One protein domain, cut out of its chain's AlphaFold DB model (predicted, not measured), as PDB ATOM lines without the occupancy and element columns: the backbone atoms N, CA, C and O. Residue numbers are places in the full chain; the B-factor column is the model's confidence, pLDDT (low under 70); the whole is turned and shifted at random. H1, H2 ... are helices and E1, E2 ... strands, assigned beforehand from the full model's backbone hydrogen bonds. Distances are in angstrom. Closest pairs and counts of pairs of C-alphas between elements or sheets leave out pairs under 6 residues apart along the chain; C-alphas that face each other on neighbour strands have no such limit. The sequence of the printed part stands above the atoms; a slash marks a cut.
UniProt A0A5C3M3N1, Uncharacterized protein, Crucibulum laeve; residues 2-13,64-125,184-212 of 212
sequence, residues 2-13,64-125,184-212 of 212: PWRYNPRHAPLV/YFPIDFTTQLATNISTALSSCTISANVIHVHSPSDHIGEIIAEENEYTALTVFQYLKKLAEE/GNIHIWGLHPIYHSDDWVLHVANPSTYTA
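Overview. This is residues 2 to 13, 64 to 125 and 184 to 212 of the 212 residues of an uncharacterized protein of Crucibulum laeve (UniProt A0A5C3M3N1). A strongly twisted wall of five strands has the helix H2 packed on it, and a second, short helix, H1, sits beyond H2, off the sheet, meeting the residues 112 to 114 of H2 at a wide angle. Residues 67 to 68 pair with the edge strand E4. The printed part has 103 residues, with two named helices and five named strands in the order E1, H1, E2, E3, H2, E4, E5; the mixed sheet runs E1, E3, E2, E5, E4, and the class is mixed, helices and strands. The whole is compact, with a radius of gyration of the C-alphas of 13.1 A and spans of 38 by 37 by 26 A.

Along the chain. In the sheet, E1 is residues 4 to 11, 21.7 A long, and its C-alpha 4 is at (25.478, 4.896, -3.117). E3 is residues 98 to 104, 18.2 A, and E2 is residues 90 to 94. E5 is residues 199 to 204, 16.4 A, ending at C-alpha 204 at (23.146, 10.461, -19.408), and E4 is residues 187 to 193, 18.8 A. H2 is residues 112 to 124, 18.5 A, with C-alpha 112 at (35.871, 8.329, -14.323). H1 is residues 75 to 82.

Arrangement. E1 and E4 are the edge strands. E1 and E3 are antiparallel at 160 degrees, with N 6 and O 102 2.8 A apart, within hydrogen-bond range. E2 and E3 form an antiparallel hairpin, with N 91 and O 103 at 2.8 A. E2 and E5 are parallel at 28 degrees, with N 92 and O 200 at 2.8 A. E4 and E5 form an antiparallel hairpin, with N 203 and O 190 at 2.8 A. H2 is on the sheet at a height over the sheet of 6.4 A, over none of the strands, but only just: 2 of its C-alphas fall on E5. E1 and H2 are near each other, with 5 pairs of C-alphas within 10 A. H1 is not on the sheet; it touches H2, which touches it with residues 112 to 114 alone, the closest C-alphas being those of Leu 81 and Leu 113, 4.7 A apart. Their lines are only just about perpendicular, at 72 degrees. In H1 and H2 every O i to N i+4 pair is within hydrogen-bond range.

Size, cuts and confidence. The two C-alphas farthest apart, those of His 196 and Ala 212, are 39.7 A apart. Residues 14 to 63 and 126 to 183 are not printed; the gaps between C-alphas are 28.6 A from 13 to 64 and 13.5 A from 125 to 184. Of the links printed whole, none is long. Mean pLDDT of the printed part is 83.9, and residues 12 to 13, 64 to 65 and 207 to 212 are under 70.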
ATOM      1  N   PRO A   2      31.587   1.847  -0.480       75.75
ATOM      2  CA  PRO A   2      30.218   2.270  -0.200       75.75
ATOM      3  C   PRO A   2      29.826   3.421  -1.132       75.75
ATOM      4  O   PRO A   2      29.564   4.539  -0.716       75.75
ATOM      5  N   TRP A   3      29.809   3.136  -2.430       88.62
ATOM      6  CA  TRP A   3      29.189   4.021  -3.404       88.62
ATOM      7  C   TRP A   3      27.680   3.834  -3.328       88.62
ATOM      8  O   TRP A   3      27.183   2.700  -3.378       88.62
ATOM      9  N   ARG A   4      26.934   4.932  -3.228       92.06
ATOM     10  CA  ARG A   4      25.478   4.896  -3.117       92.06
ATOM     11  C   ARG A   4      24.829   5.792  -4.158       92.06
ATOM     12  O   ARG A   4      25.127   6.972  -4.243       92.06
ATOM     13  N   TYR A   5      23.882   5.221  -4.890       94.81
ATOM     14  CA  TYR A   5      23.014   5.946  -5.797       94.81
ATOM     15  C   TYR A   5      21.681   6.221  -5.110       94.81
ATOM     16  O   TYR A   5      20.987   5.289  -4.676       94.81
ATOM     17  N   ASN A   6      21.348   7.501  -5.017       94.06
ATOM     18  CA  ASN A   6      20.088   8.006  -4.504       94.06
ATOM     19  C   ASN A   6      19.256   8.499  -5.693       94.06
ATOM     20  O   ASN A   6      19.551   9.570  -6.230       94.06
ATOM     21  N   PRO A   7      18.247   7.731  -6.139       91.81
ATOM     22  CA  PRO A   7      17.409   8.155  -7.248       91.81
ATOM     23  C   PRO A   7      16.577   9.368  -6.836       91.81
ATOM     24  O   PRO A   7      16.062   9.448  -5.717       91.81
ATOM     25  N   ARG A   8      16.443  10.305  -7.766       87.00
ATOM     26  CA  ARG A   8      15.564  11.471  -7.673       87.00
ATOM     27  C   ARG A   8      14.949  11.695  -9.043       87.00
ATOM     28  O   ARG A   8      15.401  11.125 -10.025       87.00
ATOM     29  N   HIS A   9      13.922  12.518  -9.125       82.19
ATOM     30  CA  HIS A   9      13.406  12.943 -10.409       82.19
ATOM     31  C   HIS A   9      12.868  14.351 -10.255       82.19
ATOM     32  O   HIS A   9      11.836  14.582  -9.628       82.19
ATOM     33  N   ALA A  10      13.607  15.305 -10.798       82.19
ATOM     34  CA  ALA A  10      13.217  16.697 -10.763       82.19
ATOM     35  C   ALA A  10      13.522  17.362 -12.106       82.19
ATOM     36  O   ALA A  10      14.674  17.315 -12.549       82.19
ATOM     37  N   PRO A  11      12.535  18.032 -12.727       75.81
ATOM     38  CA  PRO A  11      12.782  18.830 -13.916       75.81
ATOM     39  C   PRO A  11      13.838  19.896 -13.633       75.81
ATOM     40  O   PRO A  11      13.727  20.646 -12.655       75.81
ATOM     41  N   LEU A  12      14.833  20.022 -14.512       66.81
ATOM     42  CA  LEU A  12      15.924  20.990 -14.330       66.81
ATOM     43  C   LEU A  12      15.437  22.444 -14.328       66.81
ATOM     44  O   LEU A  12      16.057  23.301 -13.707       66.81
ATOM     45  N   VAL A  13      14.290  22.713 -14.958       57.53
ATOM     46  CA  VAL A  13      13.646  24.037 -14.983       57.53
ATOM     47  C   VAL A  13      13.164  24.522 -13.609       57.53
ATOM     48  O   VAL A  13      12.970  25.720 -13.439       57.53
ATOM     49  N   TYR A  64      34.011   8.973 -28.464       62.38
ATOM     50  CA  TYR A  64      33.734   7.972 -27.425       62.38
ATOM     51  C   TYR A  64      32.289   7.941 -26.932       62.38
ATOM     52  O   TYR A  64      31.885   6.940 -26.355       62.38
ATOM     53  N   PHE A  65      31.511   9.005 -27.139       67.69
ATOM     54  CA  PHE A  65      30.156   9.114 -26.602       67.69
ATOM     55  C   PHE A  65      29.084   8.936 -27.691       67.69
ATOM     56  O   PHE A  65      29.292   9.366 -28.828       67.69
ATOM     57  N   PRO A  66      27.912   8.370 -27.356       79.69
ATOM     58  CA  PRO A  66      27.533   7.830 -26.046       79.69
ATOM     59  C   PRO A  66      28.262   6.520 -25.698       79.69
ATOM     60  O   PRO A  66      28.494   5.691 -26.572       79.69
ATOM     61  N   ILE A  67      28.561   6.309 -24.413       83.44
ATOM     62  CA  ILE A  67      29.082   5.024 -23.916       83.44
ATOM     63  C   ILE A  67      27.937   4.265 -23.243       83.44
ATOM     64  O   ILE A  67      27.406   4.735 -22.237       83.44
ATOM     65  N   ASP A  68      27.579   3.090 -23.767       88.50
ATOM     66  CA  ASP A  68      26.678   2.152 -23.086       88.50
ATOM     67  C   ASP A  68      27.438   1.417 -21.973       88.50
ATOM     68  O   ASP A  68      28.272   0.544 -22.242       88.50
ATOM     69  N   PHE A  69      27.146   1.746 -20.712       87.62
ATOM     70  CA  PHE A  69      27.848   1.137 -19.582       87.62
ATOM     71  C   PHE A  69      27.434  -0.299 -19.263       87.62
ATOM     72  O   PHE A  69      28.061  -0.934 -18.418       87.62
ATOM     73  N   THR A  70      26.426  -0.846 -19.941       86.94
ATOM     74  CA  THR A  70      26.051  -2.263 -19.816       86.94
ATOM     75  C   THR A  70      26.917  -3.171 -20.694       86.94
ATOM     76  O   THR A  70      26.952  -4.386 -20.508       86.94
ATOM     77  N   THR A  71      27.691  -2.592 -21.614       87.00
ATOM     78  CA  THR A  71      28.555  -3.331 -22.543       87.00
ATOM     79  C   THR A  71      29.994  -3.465 -22.036       87.00
ATOM     80  O   THR A  71      30.374  -2.958 -20.972       87.00
ATOM     81  N   GLN A  72      30.818  -4.232 -22.755       87.62
ATOM     82  CA  GLN A  72      32.253  -4.283 -22.489       87.62
ATOM     83  C   GLN A  72      32.923  -3.024 -23.043       87.62
ATOM     84  O   GLN A  72      32.809  -2.713 -24.226       87.62
ATOM     85  N   LEU A  73      33.652  -2.322 -22.180       86.38
ATOM     86  CA  LEU A  73      34.364  -1.112 -22.552       86.38
ATOM     87  C   LEU A  73      35.587  -1.453 -23.420       86.38
ATOM     88  O   LEU A  73      36.381  -2.328 -23.065       86.38
ATOM     89  N   ALA A  74      35.768  -0.744 -24.535       86.31
ATOM     90  CA  ALA A  74      36.974  -0.869 -25.348       86.31
ATOM     91  C   ALA A  74      38.212  -0.377 -24.572       86.31
ATOM     92  O   ALA A  74      38.140   0.595 -23.816       86.31
ATOM     93  N   THR A  75      39.363  -1.027 -24.771       86.06
ATOM     94  CA  THR A  75      40.594  -0.768 -24.000       86.06
ATOM     95  C   THR A  75      41.019   0.699 -24.034       86.06
ATOM     96  O   THR A  75      41.354   1.268 -23.001       86.06
ATOM     97  N   ASN A  76      40.956   1.337 -25.203       84.12
ATOM     98  CA  ASN A  76      41.287   2.752 -25.373       84.12
ATOM     99  C   ASN A  76      40.373   3.676 -24.549       84.12
ATOM    100  O   ASN A  76      40.859   4.638 -23.959       84.12
ATOM    101  N   ILE A  77      39.078   3.358 -24.457       83.50
ATOM    102  CA  ILE A  77      38.124   4.109 -23.631       83.50
ATOM    103  C   ILE A  77      38.424   3.876 -22.145       83.50
ATOM    104  O   ILE A  77      38.415   4.823 -21.363       83.50
ATOM    105  N   SER A  78      38.766   2.643 -21.751       85.69
ATOM    106  CA  SER A  78      39.143   2.326 -20.365       85.69
ATOM    107  C   SER A  78      40.346   3.128 -19.905       85.69
ATOM    108  O   SER A  78      40.327   3.684 -18.808       85.69
ATOM    109  N   THR A  79      41.375   3.210 -20.749       83.50
ATOM    110  CA  THR A  79      42.576   3.992 -20.462       83.50
ATOM    111  C   THR A  79      42.222   5.466 -20.301       83.50
ATOM    112  O   THR A  79      42.570   6.058 -19.282       83.50
ATOM    113  N   ALA A  80      41.453   6.042 -21.231       84.62
ATOM    114  CA  ALA A  80      41.040   7.443 -21.152       84.62
ATOM    115  C   ALA A  80      40.243   7.753 -19.870       84.62
ATOM    116  O   ALA A  80      40.543   8.725 -19.177       84.62
ATOM    117  N   LEU A  81      39.277   6.901 -19.507       87.12
ATOM    118  CA  LEU A  81      38.490   7.066 -18.280       87.12
ATOM    119  C   LEU A  81      39.336   6.888 -17.009       87.12
ATOM    120  O   LEU A  81      39.068   7.543 -16.003       87.12
ATOM    121  N   SER A  82      40.356   6.025 -17.040       87.94
ATOM    122  CA  SER A  82      41.264   5.817 -15.903       87.94
ATOM    123  C   SER A  82      42.195   7.005 -15.651       87.94
ATOM    124  O   SER A  82      42.595   7.231 -14.517       87.94
ATOM    125  N   SER A  83      42.511   7.787 -16.687       85.88
ATOM    126  CA  SER A  83      43.347   8.990 -16.571       85.88
ATOM    127  C   SER A  83      42.564  10.239 -16.150       85.88
ATOM    128  O   SER A  83      43.166  11.274 -15.884       85.88
ATOM    129  N   CYS A  84      41.230  10.166 -16.102       84.81
ATOM    130  CA  CYS A  84      40.376  11.266 -15.668       84.81
ATOM    131  C   CYS A  84      40.096  11.155 -14.167       84.81
ATOM    132  O   CYS A  84      39.209  10.402 -13.761       84.81
ATOM    133  N   THR A  85      40.815  11.927 -13.357       88.50
ATOM    134  CA  THR A  85      40.543  12.061 -11.922       88.50
ATOM    135  C   THR A  85      39.320  12.941 -11.678       88.50
ATOM    136  O   THR A  85      39.146  13.990 -12.297       88.50
ATOM    137  N   ILE A  86      38.477  12.504 -10.752       86.62
ATOM    138  CA  ILE A  86      37.295  13.187 -10.251       86.62
ATOM    139  C   ILE A  86      37.505  13.377  -8.760       86.62
ATOM    140  O   ILE A  86      37.763  12.411  -8.045       86.62
ATOM    141  N   SER A  87      37.350  14.613  -8.303       86.56
ATOM    142  CA  SER A  87      37.273  14.911  -6.883       86.56
ATOM    143  C   SER A  87      35.897  15.479  -6.587       86.56
ATOM    144  O   SER A  87      35.595  16.598  -7.002       86.56
ATOM    145  N   ALA A  88      35.038  14.655  -5.988       84.38
ATOM    146  CA  ALA A  88      33.688  15.041  -5.610       84.38
ATOM    147  C   ALA A  88      33.187  14.217  -4.428       84.38
ATOM    148  O   ALA A  88      33.482  13.029  -4.334       84.38
ATOM    149  N   ASN A  89      32.348  14.826  -3.594       83.62
ATOM    150  CA  ASN A  89      31.528  14.074  -2.637       83.62
ATOM    151  C   ASN A  89      30.217  13.598  -3.285       83.62
ATOM    152  O   ASN A  89      29.660  12.563  -2.909       83.62
ATOM    153  N   VAL A  90      29.718  14.366  -4.261       90.19
ATOM    154  CA  VAL A  90      28.458  14.111  -4.961       90.19
ATOM    155  C   VAL A  90      28.643  14.264  -6.468       90.19
ATOM    156  O   VAL A  90      29.171  15.262  -6.963       90.19
ATOM    157  N   ILE A  91      28.153  13.275  -7.216       92.31
ATOM    158  CA  ILE A  91      27.973  13.360  -8.665       92.31
ATOM    159  C   ILE A  91      26.475  13.404  -8.957       92.31
ATOM    160  O   ILE A  91      25.756  12.426  -8.749       92.31
ATOM    161  N   HIS A  92      26.005  14.529  -9.474       92.12
ATOM    162  CA  HIS A  92      24.637  14.714  -9.941       92.12
ATOM    163  C   HIS A  92      24.455  13.991 -11.277       92.12
ATOM    164  O   HIS A  92      25.235  14.189 -12.207       92.12
ATOM    165  N   VAL A  93      23.431  13.152 -11.399       92.75
ATOM    166  CA  VAL A  93      23.123  12.390 -12.618       92.75
ATOM    167  C   VAL A  93      21.962  13.051 -13.338       92.75
ATOM    168  O   VAL A  93      20.869  13.184 -12.788       92.75
ATOM    169  N   HIS A  94      22.210  13.507 -14.558       89.00
ATOM    170  CA  HIS A  94      21.288  14.340 -15.316       89.00
ATOM    171  C   HIS A  94      20.948  13.688 -16.648       89.00
ATOM    172  O   HIS A  94      21.838  13.340 -17.424       89.00
ATOM    173  N   SER A  95      19.654  13.579 -16.931       84.06
ATOM    174  CA  SER A  95      19.169  13.478 -18.302       84.06
ATOM    175  C   SER A  95      19.181  14.878 -18.943       84.06
ATOM    176  O   SER A  95      19.422  15.878 -18.259       84.06
ATOM    177  N   PRO A  96      18.885  15.007 -20.247       79.31
ATOM    178  CA  PRO A  96      18.812  16.321 -20.877       79.31
ATOM    179  C   PRO A  96      17.726  17.249 -20.304       79.31
ATOM    180  O   PRO A  96      17.804  18.460 -20.500       79.31
ATOM    181  N   SER A  97      16.711  16.696 -19.633       78.38
ATOM    182  CA  SER A  97      15.566  17.439 -19.090       78.38
ATOM    183  C   SER A  97      15.473  17.403 -17.565       78.38
ATOM    184  O   SER A  97      14.891  18.316 -16.972       78.38
ATOM    185  N   ASP A  98      16.061  16.395 -16.923       83.88
ATOM    186  CA  ASP A  98      15.780  16.064 -15.529       83.88
ATOM    187  C   ASP A  98      17.059  15.745 -14.755       83.88
ATOM    188  O   ASP A  98      17.972  15.083 -15.250       83.88
ATOM    189  N   HIS A  99      17.095  16.163 -13.495       89.69
ATOM    190  CA  HIS A  99      17.988  15.581 -12.507       89.69
ATOM    191  C   HIS A  99      17.382  14.242 -12.076       89.69
ATOM    192  O   HIS A  99      16.289  14.215 -11.504       89.69
ATOM    193  N   ILE A 100      18.085  13.140 -12.342       91.12
ATOM    194  CA  ILE A 100      17.582  11.780 -12.107       91.12
ATOM    195  C   ILE A 100      18.223  11.091 -10.891       91.12
ATOM    196  O   ILE A 100      17.906   9.946 -10.575       91.12
ATOM    197  N   GLY A 101      19.144  11.746 -10.187       94.25
ATOM    198  CA  GLY A 101      19.679  11.241  -8.925       94.25
ATOM    199  C   GLY A 101      21.091  11.702  -8.618       94.25
ATOM    200  O   GLY A 101      21.698  12.475  -9.351       94.25
ATOM    201  N   GLU A 102      21.622  11.174  -7.526       94.38
ATOM    202  CA  GLU A 102      22.928  11.530  -6.976       94.38
ATOM    203  C   GLU A 102      23.734  10.252  -6.741       94.38
ATOM    204  O   GLU A 102      23.216   9.269  -6.205       94.38
ATOM    205  N   ILE A 103      25.008  10.261  -7.117       94.56
ATOM    206  CA  ILE A 103      25.987   9.259  -6.700       94.56
ATOM    207  C   ILE A 103      26.808   9.882  -5.581       94.56
ATOM    208  O   ILE A 103      27.410  10.936  -5.768       94.56
ATOM    209  N   ILE A 104      26.825   9.224  -4.429       92.12
ATOM    210  CA  ILE A 104      27.583   9.635  -3.252       92.12
ATOM    211  C   ILE A 104      28.696   8.617  -3.035       92.12
ATOM    212  O   ILE A 104      28.437   7.406  -3.018       92.12
ATOM    213  N   ALA A 105      29.916   9.112  -2.868       85.25
ATOM    214  CA  ALA A 105      31.083   8.324  -2.507       85.25
ATOM    215  C   ALA A 105      31.654   8.837  -1.177       85.25
ATOM    216  O   ALA A 105      31.604  10.028  -0.895       85.25
ATOM    217  N   GLU A 106      32.170   7.928  -0.348       78.50
ATOM    218  CA  GLU A 106      32.868   8.283   0.903       78.50
ATOM    219  C   GLU A 106      34.331   8.702   0.667       78.50
ATOM    220  O   GLU A 106      34.975   9.238   1.565       78.50
ATOM    221  N   GLU A 107      34.865   8.437  -0.528       74.38
ATOM    222  CA  GLU A 107      36.207   8.838  -0.948       74.38
ATOM    223  C   GLU A 107      36.132  10.128  -1.770       74.38
ATOM    224  O   GLU A 107      35.270  10.262  -2.636       74.38
ATOM    225  N   ASN A 108      37.073  11.045  -1.540       72.62
ATOM    226  CA  ASN A 108      37.077  12.366  -2.177       72.62
ATOM    227  C   ASN A 108      37.798  12.389  -3.531       72.62
ATOM    228  O   ASN A 108      37.828  13.437  -4.174       72.62
ATOM    229  N   GLU A 109      38.434  11.291  -3.943       84.69
ATOM    230  CA  GLU A 109      39.174  11.214  -5.200       84.69
ATOM    231  C   GLU A 109      39.054   9.819  -5.813       84.69
ATOM    232  O   GLU A 109      39.335   8.808  -5.174       84.69
ATOM    233  N   TYR A 110      38.626   9.769  -7.065       89.31
ATOM    234  CA  TYR A 110      38.432   8.539  -7.823       89.31
ATOM    235  C   TYR A 110      38.539   8.837  -9.321       89.31
ATOM    236  O   TYR A 110      38.699   9.978  -9.736       89.31
ATOM    237  N   THR A 111      38.473   7.819 -10.175       90.44
ATOM    238  CA  THR A 111      38.569   8.003 -11.635       90.44
ATOM    239  C   THR A 111      37.196   7.964 -12.304       90.44
ATOM    240  O   THR A 111      36.238   7.377 -11.785       90.44
ATOM    241  N   ALA A 112      37.078   8.511 -13.514       89.69
ATOM    242  CA  ALA A 112      35.871   8.329 -14.323       89.69
ATOM    243  C   ALA A 112      35.603   6.847 -14.626       89.69
ATOM    244  O   ALA A 112      34.446   6.430 -14.702       89.69
ATOM    245  N   LEU A 113      36.655   6.024 -14.710       90.94
ATOM    246  CA  LEU A 113      36.513   4.577 -14.861       90.94
ATOM    247  C   LEU A 113      35.838   3.936 -13.641       90.94
ATOM    248  O   LEU A 113      34.973   3.081 -13.811       90.94
ATOM    249  N   THR A 114      36.177   4.354 -12.422       92.25
ATOM    250  CA  THR A 114      35.525   3.829 -11.211       92.25
ATOM    251  C   THR A 114      34.050   4.225 -11.124       92.25
ATOM    252  O   THR A 114      33.224   3.384 -10.773       92.25
ATOM    253  N   VAL A 115      33.684   5.445 -11.547       91.75
ATOM    254  CA  VAL A 115      32.269   5.856 -11.673       91.75
ATOM    255  C   VAL A 115      31.542   4.980 -12.692       91.75
ATOM    256  O   VAL A 115      30.447   4.485 -12.429       91.75
ATOM    257  N   PHE A 116      32.165   4.742 -13.848       92.56
ATOM    258  CA  PHE A 116      31.615   3.880 -14.890       92.56
ATOM    259  C   PHE A 116      31.390   2.446 -14.389       92.56
ATOM    260  O   PHE A 116      30.313   1.883 -14.571       92.56
ATOM    261  N   GLN A 117      32.384   1.857 -13.722       93.69
ATOM    262  CA  GLN A 117      32.291   0.511 -13.151       93.69
ATOM    263  C   GLN A 117      31.201   0.423 -12.082       93.69
ATOM    264  O   GLN A 117      30.480  -0.574 -12.020       93.69
ATOM    265  N   TYR A 118      31.053   1.471 -11.268       94.50
ATOM    266  CA  TYR A 118      29.968   1.567 -10.305       94.50
ATOM    267  C   TYR A 118      28.597   1.560 -10.990       94.50
ATOM    268  O   TYR A 118      27.743   0.758 -10.620       94.50
ATOM    269  N   LEU A 119      28.395   2.398 -12.011       95.00
ATOM    270  CA  LEU A 119      27.139   2.469 -12.763       95.00
ATOM    271  C   LEU A 119      26.811   1.161 -13.475       95.00
ATOM    272  O   LEU A 119      25.667   0.717 -13.429       95.00
ATOM    273  N   LYS A 120      27.818   0.519 -14.075       95.31
ATOM    274  CA  LYS A 120      27.675  -0.807 -14.674       95.31
ATOM    275  C   LYS A 120      27.164  -1.818 -13.650       95.31
ATOM    276  O   LYS A 120      26.125  -2.436 -13.862       95.31
ATOM    277  N   LYS A 121      27.848  -1.920 -12.506       95.19
ATOM    278  CA  LYS A 121      27.451  -2.817 -11.416       95.19
ATOM    279  C   LYS A 121      26.045  -2.498 -10.909       95.19
ATOM    280  O   LYS A 121      25.251  -3.412 -10.726       95.19
ATOM    281  N   LEU A 122      25.738  -1.220 -10.692       95.38
ATOM    282  CA  LEU A 122      24.417  -0.768 -10.264       95.38
ATOM    283  C   LEU A 122      23.344  -1.214 -11.261       95.38
ATOM    284  O   LEU A 122      22.314  -1.734 -10.854       95.38
ATOM    285  N   ALA A 123      23.580  -1.038 -12.559       94.81
ATOM    286  CA  ALA A 123      22.604  -1.357 -13.590       94.81
ATOM    287  C   ALA A 123      22.287  -2.855 -13.703       94.81
ATOM    288  O   ALA A 123      21.148  -3.225 -14.010       94.81
ATOM    289  N   GLU A 124      23.289  -3.691 -13.439       93.88
ATOM    290  CA  GLU A 124      23.204  -5.154 -13.428       93.88
ATOM    291  C   GLU A 124      22.655  -5.706 -12.100       93.88
ATOM    292  O   GLU A 124      22.103  -6.803 -12.074       93.88
ATOM    293  N   GLU A 125      22.775  -4.960 -10.999       93.69
ATOM    294  CA  GLU A 125      22.322  -5.392  -9.676       93.69
ATOM    295  C   GLU A 125      20.792  -5.496  -9.613       93.69
ATOM    296  O   GLU A 125      20.073  -4.541  -9.925       93.69
ATOM    297  N   GLY A 184      16.215   3.755 -17.007       91.06
ATOM    298  CA  GLY A 184      16.636   3.262 -18.318       91.06
ATOM    299  C   GLY A 184      17.775   4.049 -18.975       91.06
ATOM    300  O   GLY A 184      18.200   3.667 -20.067       91.06
ATOM    301  N   ASN A 185      18.297   5.101 -18.335       91.31
ATOM    302  CA  ASN A 185      19.390   5.923 -18.859       91.31
ATOM    303  C   ASN A 185      20.731   5.174 -18.735       91.31
ATOM    304  O   ASN A 185      21.471   5.354 -17.769       91.31
ATOM    305  N   ILE A 186      21.036   4.310 -19.710       91.56
ATOM    306  CA  ILE A 186      22.251   3.469 -19.710       91.56
ATOM    307  C   ILE A 186      23.430   4.007 -20.527       91.56
ATOM    308  O   ILE A 186      24.493   3.394 -20.601       91.56
ATOM    309  N   HIS A 187      23.234   5.162 -21.151       88.69
ATOM    310  CA  HIS A 187      24.200   5.773 -22.048       88.69
ATOM    311  C   HIS A 187      24.772   7.022 -21.398       88.69
ATOM    312  O   HIS A 187      24.037   7.984 -21.183       88.69
ATOM    313  N   ILE A 188      26.071   7.041 -21.122       88.19
ATOM    314  CA  ILE A 188      26.760   8.245 -20.651       88.19
ATOM    315  C   ILE A 188      27.102   9.107 -21.861       88.19
ATOM    316  O   ILE A 188      27.556   8.590 -22.879       88.19
ATOM    317  N   TRP A 189      26.892  10.413 -21.746       84.38
ATOM    318  CA  TRP A 189      27.212  11.417 -22.765       84.38
ATOM    319  C   TRP A 189      28.358  12.337 -22.370       84.38
ATOM    320  O   TRP A 189      28.957  12.983 -23.228       84.38
ATOM    321  N   GLY A 190      28.655  12.426 -21.078       82.94
ATOM    322  CA  GLY A 190      29.739  13.256 -20.596       82.94
ATOM    323  C   GLY A 190      29.743  13.374 -19.087       82.94
ATOM    324  O   GLY A 190      28.806  12.975 -18.401       82.94
ATOM    325  N   LEU A 191      30.823  13.950 -18.588       84.75
ATOM    326  CA  LEU A 191      31.045  14.211 -17.180       84.75
ATOM    327  C   LEU A 191      31.793  15.548 -17.069       84.75
ATOM    328  O   LEU A 191      32.716  15.784 -17.851       84.75
ATOM    329  N   HIS A 192      31.402  16.428 -16.147       81.25
ATOM    330  CA  HIS A 192      32.130  17.678 -15.900       81.25
ATOM    331  C   HIS A 192      32.033  18.146 -14.440       81.25
ATOM    332  O   HIS A 192      31.034  17.850 -13.781       81.25
ATOM    333  N   PRO A 193      33.036  18.890 -13.938       82.19
ATOM    334  CA  PRO A 193      32.963  19.529 -12.630       82.19
ATOM    335  C   PRO A 193      32.017  20.730 -12.667       82.19
ATOM    336  O   PRO A 193      31.927  21.438 -13.675       82.19
ATOM    337  N   ILE A 194      31.344  20.999 -11.555       78.50
ATOM    338  CA  ILE A 194      30.561  22.219 -11.378       78.50
ATOM    339  C   ILE A 194      31.483  23.285 -10.790       78.50
ATOM    340  O   ILE A 194      31.947  23.171  -9.655       78.50
ATOM    341  N   TYR A 195      31.745  24.341 -11.562       70.75
ATOM    342  CA  TYR A 195      32.593  25.444 -11.113       70.75
ATOM    343  C   TYR A 195      32.072  26.047  -9.801       70.75
ATOM    344  O   TYR A 195      30.879  26.311  -9.663       70.75
ATOM    345  N   HIS A 196      32.990  26.296  -8.861       71.62
ATOM    346  CA  HIS A 196      32.713  26.835  -7.520       71.62
ATOM    347  C   HIS A 196      31.990  25.879  -6.552       71.62
ATOM    348  O   HIS A 196      31.442  26.329  -5.547       71.62
ATOM    349  N   SER A 197      32.025  24.572  -6.818       75.38
ATOM    350  CA  SER A 197      31.596  23.531  -5.876       75.38
ATOM    351  C   SER A 197      32.479  22.287  -5.985       75.38
ATOM    352  O   SER A 197      33.116  22.081  -7.016       75.38
ATOM    353  N   ASP A 198      32.454  21.439  -4.960       82.19
ATOM    354  CA  ASP A 198      33.115  20.124  -4.956       82.19
ATOM    355  C   ASP A 198      32.206  19.027  -5.554       82.19
ATOM    356  O   ASP A 198      32.260  17.861  -5.162       82.19
ATOM    357  N   ASP A 199      31.337  19.416  -6.491       86.00
ATOM    358  CA  ASP A 199      30.325  18.561  -7.104       86.00
ATOM    359  C   ASP A 199      30.613  18.356  -8.593       86.00
ATOM    360  O   ASP A 199      31.201  19.199  -9.281       86.00
ATOM    361  N   TRP A 200      30.148  17.226  -9.118       88.12
ATOM    362  CA  TRP A 200      30.277  16.871 -10.531       88.12
ATOM    363  C   TRP A 200      28.926  16.547 -11.153       88.12
ATOM    364  O   TRP A 200      27.975  16.202 -10.457       88.12
ATOM    365  N   VAL A 201      28.843  16.619 -12.480       87.38
ATOM    366  CA  VAL A 201      27.643  16.260 -13.243       87.38
ATOM    367  C   VAL A 201      27.971  15.168 -14.233       87.38
ATOM    368  O   VAL A 201      28.792  15.367 -15.129       87.38
ATOM    369  N   LEU A 202      27.265  14.050 -14.118       90.81
ATOM    370  CA  LEU A 202      27.205  12.989 -15.105       90.81
ATOM    371  C   LEU A 202      25.992  13.198 -16.015       90.81
ATOM    372  O   LEU A 202      24.848  13.144 -15.567       90.81
ATOM    373  N   HIS A 203      26.249  13.367 -17.305       88.00
ATOM    374  CA  HIS A 203      25.215  13.464 -18.332       88.00
ATOM    375  C   HIS A 203      24.916  12.081 -18.870       88.00
ATOM    376  O   HIS A 203      25.817  11.384 -19.347       88.00
ATOM    377  N   VAL A 204      23.648  11.704 -18.838       87.69
ATOM    378  CA  VAL A 204      23.146  10.461 -19.408       87.69
ATOM    379  C   VAL A 204      22.083  10.745 -20.462       87.69
ATOM    380  O   VAL A 204      21.416  11.778 -20.452       87.69
ATOM    381  N   ALA A 205      21.939   9.829 -21.410       80.50
ATOM    382  CA  ALA A 205      20.953   9.966 -22.465       80.50
ATOM    383  C   ALA A 205      19.570   9.546 -22.012       80.50
ATOM    384  O   ALA A 205      19.426   8.491 -21.397       80.50
ATOM    385  N   ASN A 206      18.564  10.282 -22.484       72.19
ATOM    386  CA  ASN A 206      17.182   9.859 -22.358       72.19
ATOM    387  C   ASN A 206      16.984   8.502 -23.075       72.19
ATOM    388  O   ASN A 206      17.325   8.380 -24.253       72.19
ATOM    389  N   PRO A 207      16.411   7.475 -22.426       68.56
ATOM    390  CA  PRO A 207      16.203   6.160 -23.041       68.56
ATOM    391  C   PRO A 207      15.343   6.198 -24.316       68.56
ATOM    392  O   PRO A 207      15.460   5.316 -25.169       68.56
ATOM    393  N   SER A 208      14.493   7.217 -24.479       63.06
ATOM    394  CA  SER A 208      13.650   7.382 -25.672       63.06
ATOM    395  C   SER A 208      14.434   7.687 -26.950       63.06
ATOM    396  O   SER A 208      13.919   7.454 -28.037       63.06
ATOM    397  N   THR A 209      15.683   8.155 -26.860       57.06
ATOM    398  CA  THR A 209      16.475   8.491 -28.055       57.06
ATOM    399  C   THR A 209      17.174   7.286 -28.690       57.06
ATOM    400  O   THR A 209      17.723   7.425 -29.777       57.06
ATOM    401  N   TYR A 210      17.167   6.120 -28.033       52.03
ATOM    402  CA  TYR A 210      17.881   4.907 -28.473       52.03
ATOM    403  C   TYR A 210      16.991   3.666 -28.569       52.03
ATOM    404  O   TYR A 210      17.484   2.564 -28.786       52.03
ATOM    405  N   THR A 211      15.680   3.832 -28.392       45.50
ATOM    406  CA  THR A 211      14.699   2.766 -28.604       45.50
ATOM    407  C   THR A 211      14.198   2.849 -30.045       45.50
ATOM    408  O   THR A 211      13.281   3.608 -30.347       45.50
ATOM    409  N   ALA A 212      14.864   2.107 -30.933       32.09
ATOM    410  CA  ALA A 212      14.408   1.780 -32.284       32.09
ATOM    411  C   ALA A 212      14.113   0.278 -32.362       32.09
ATOM    412  O   ALA A 212      14.885  -0.491 -31.741       32.09
TER     413      ALA A 212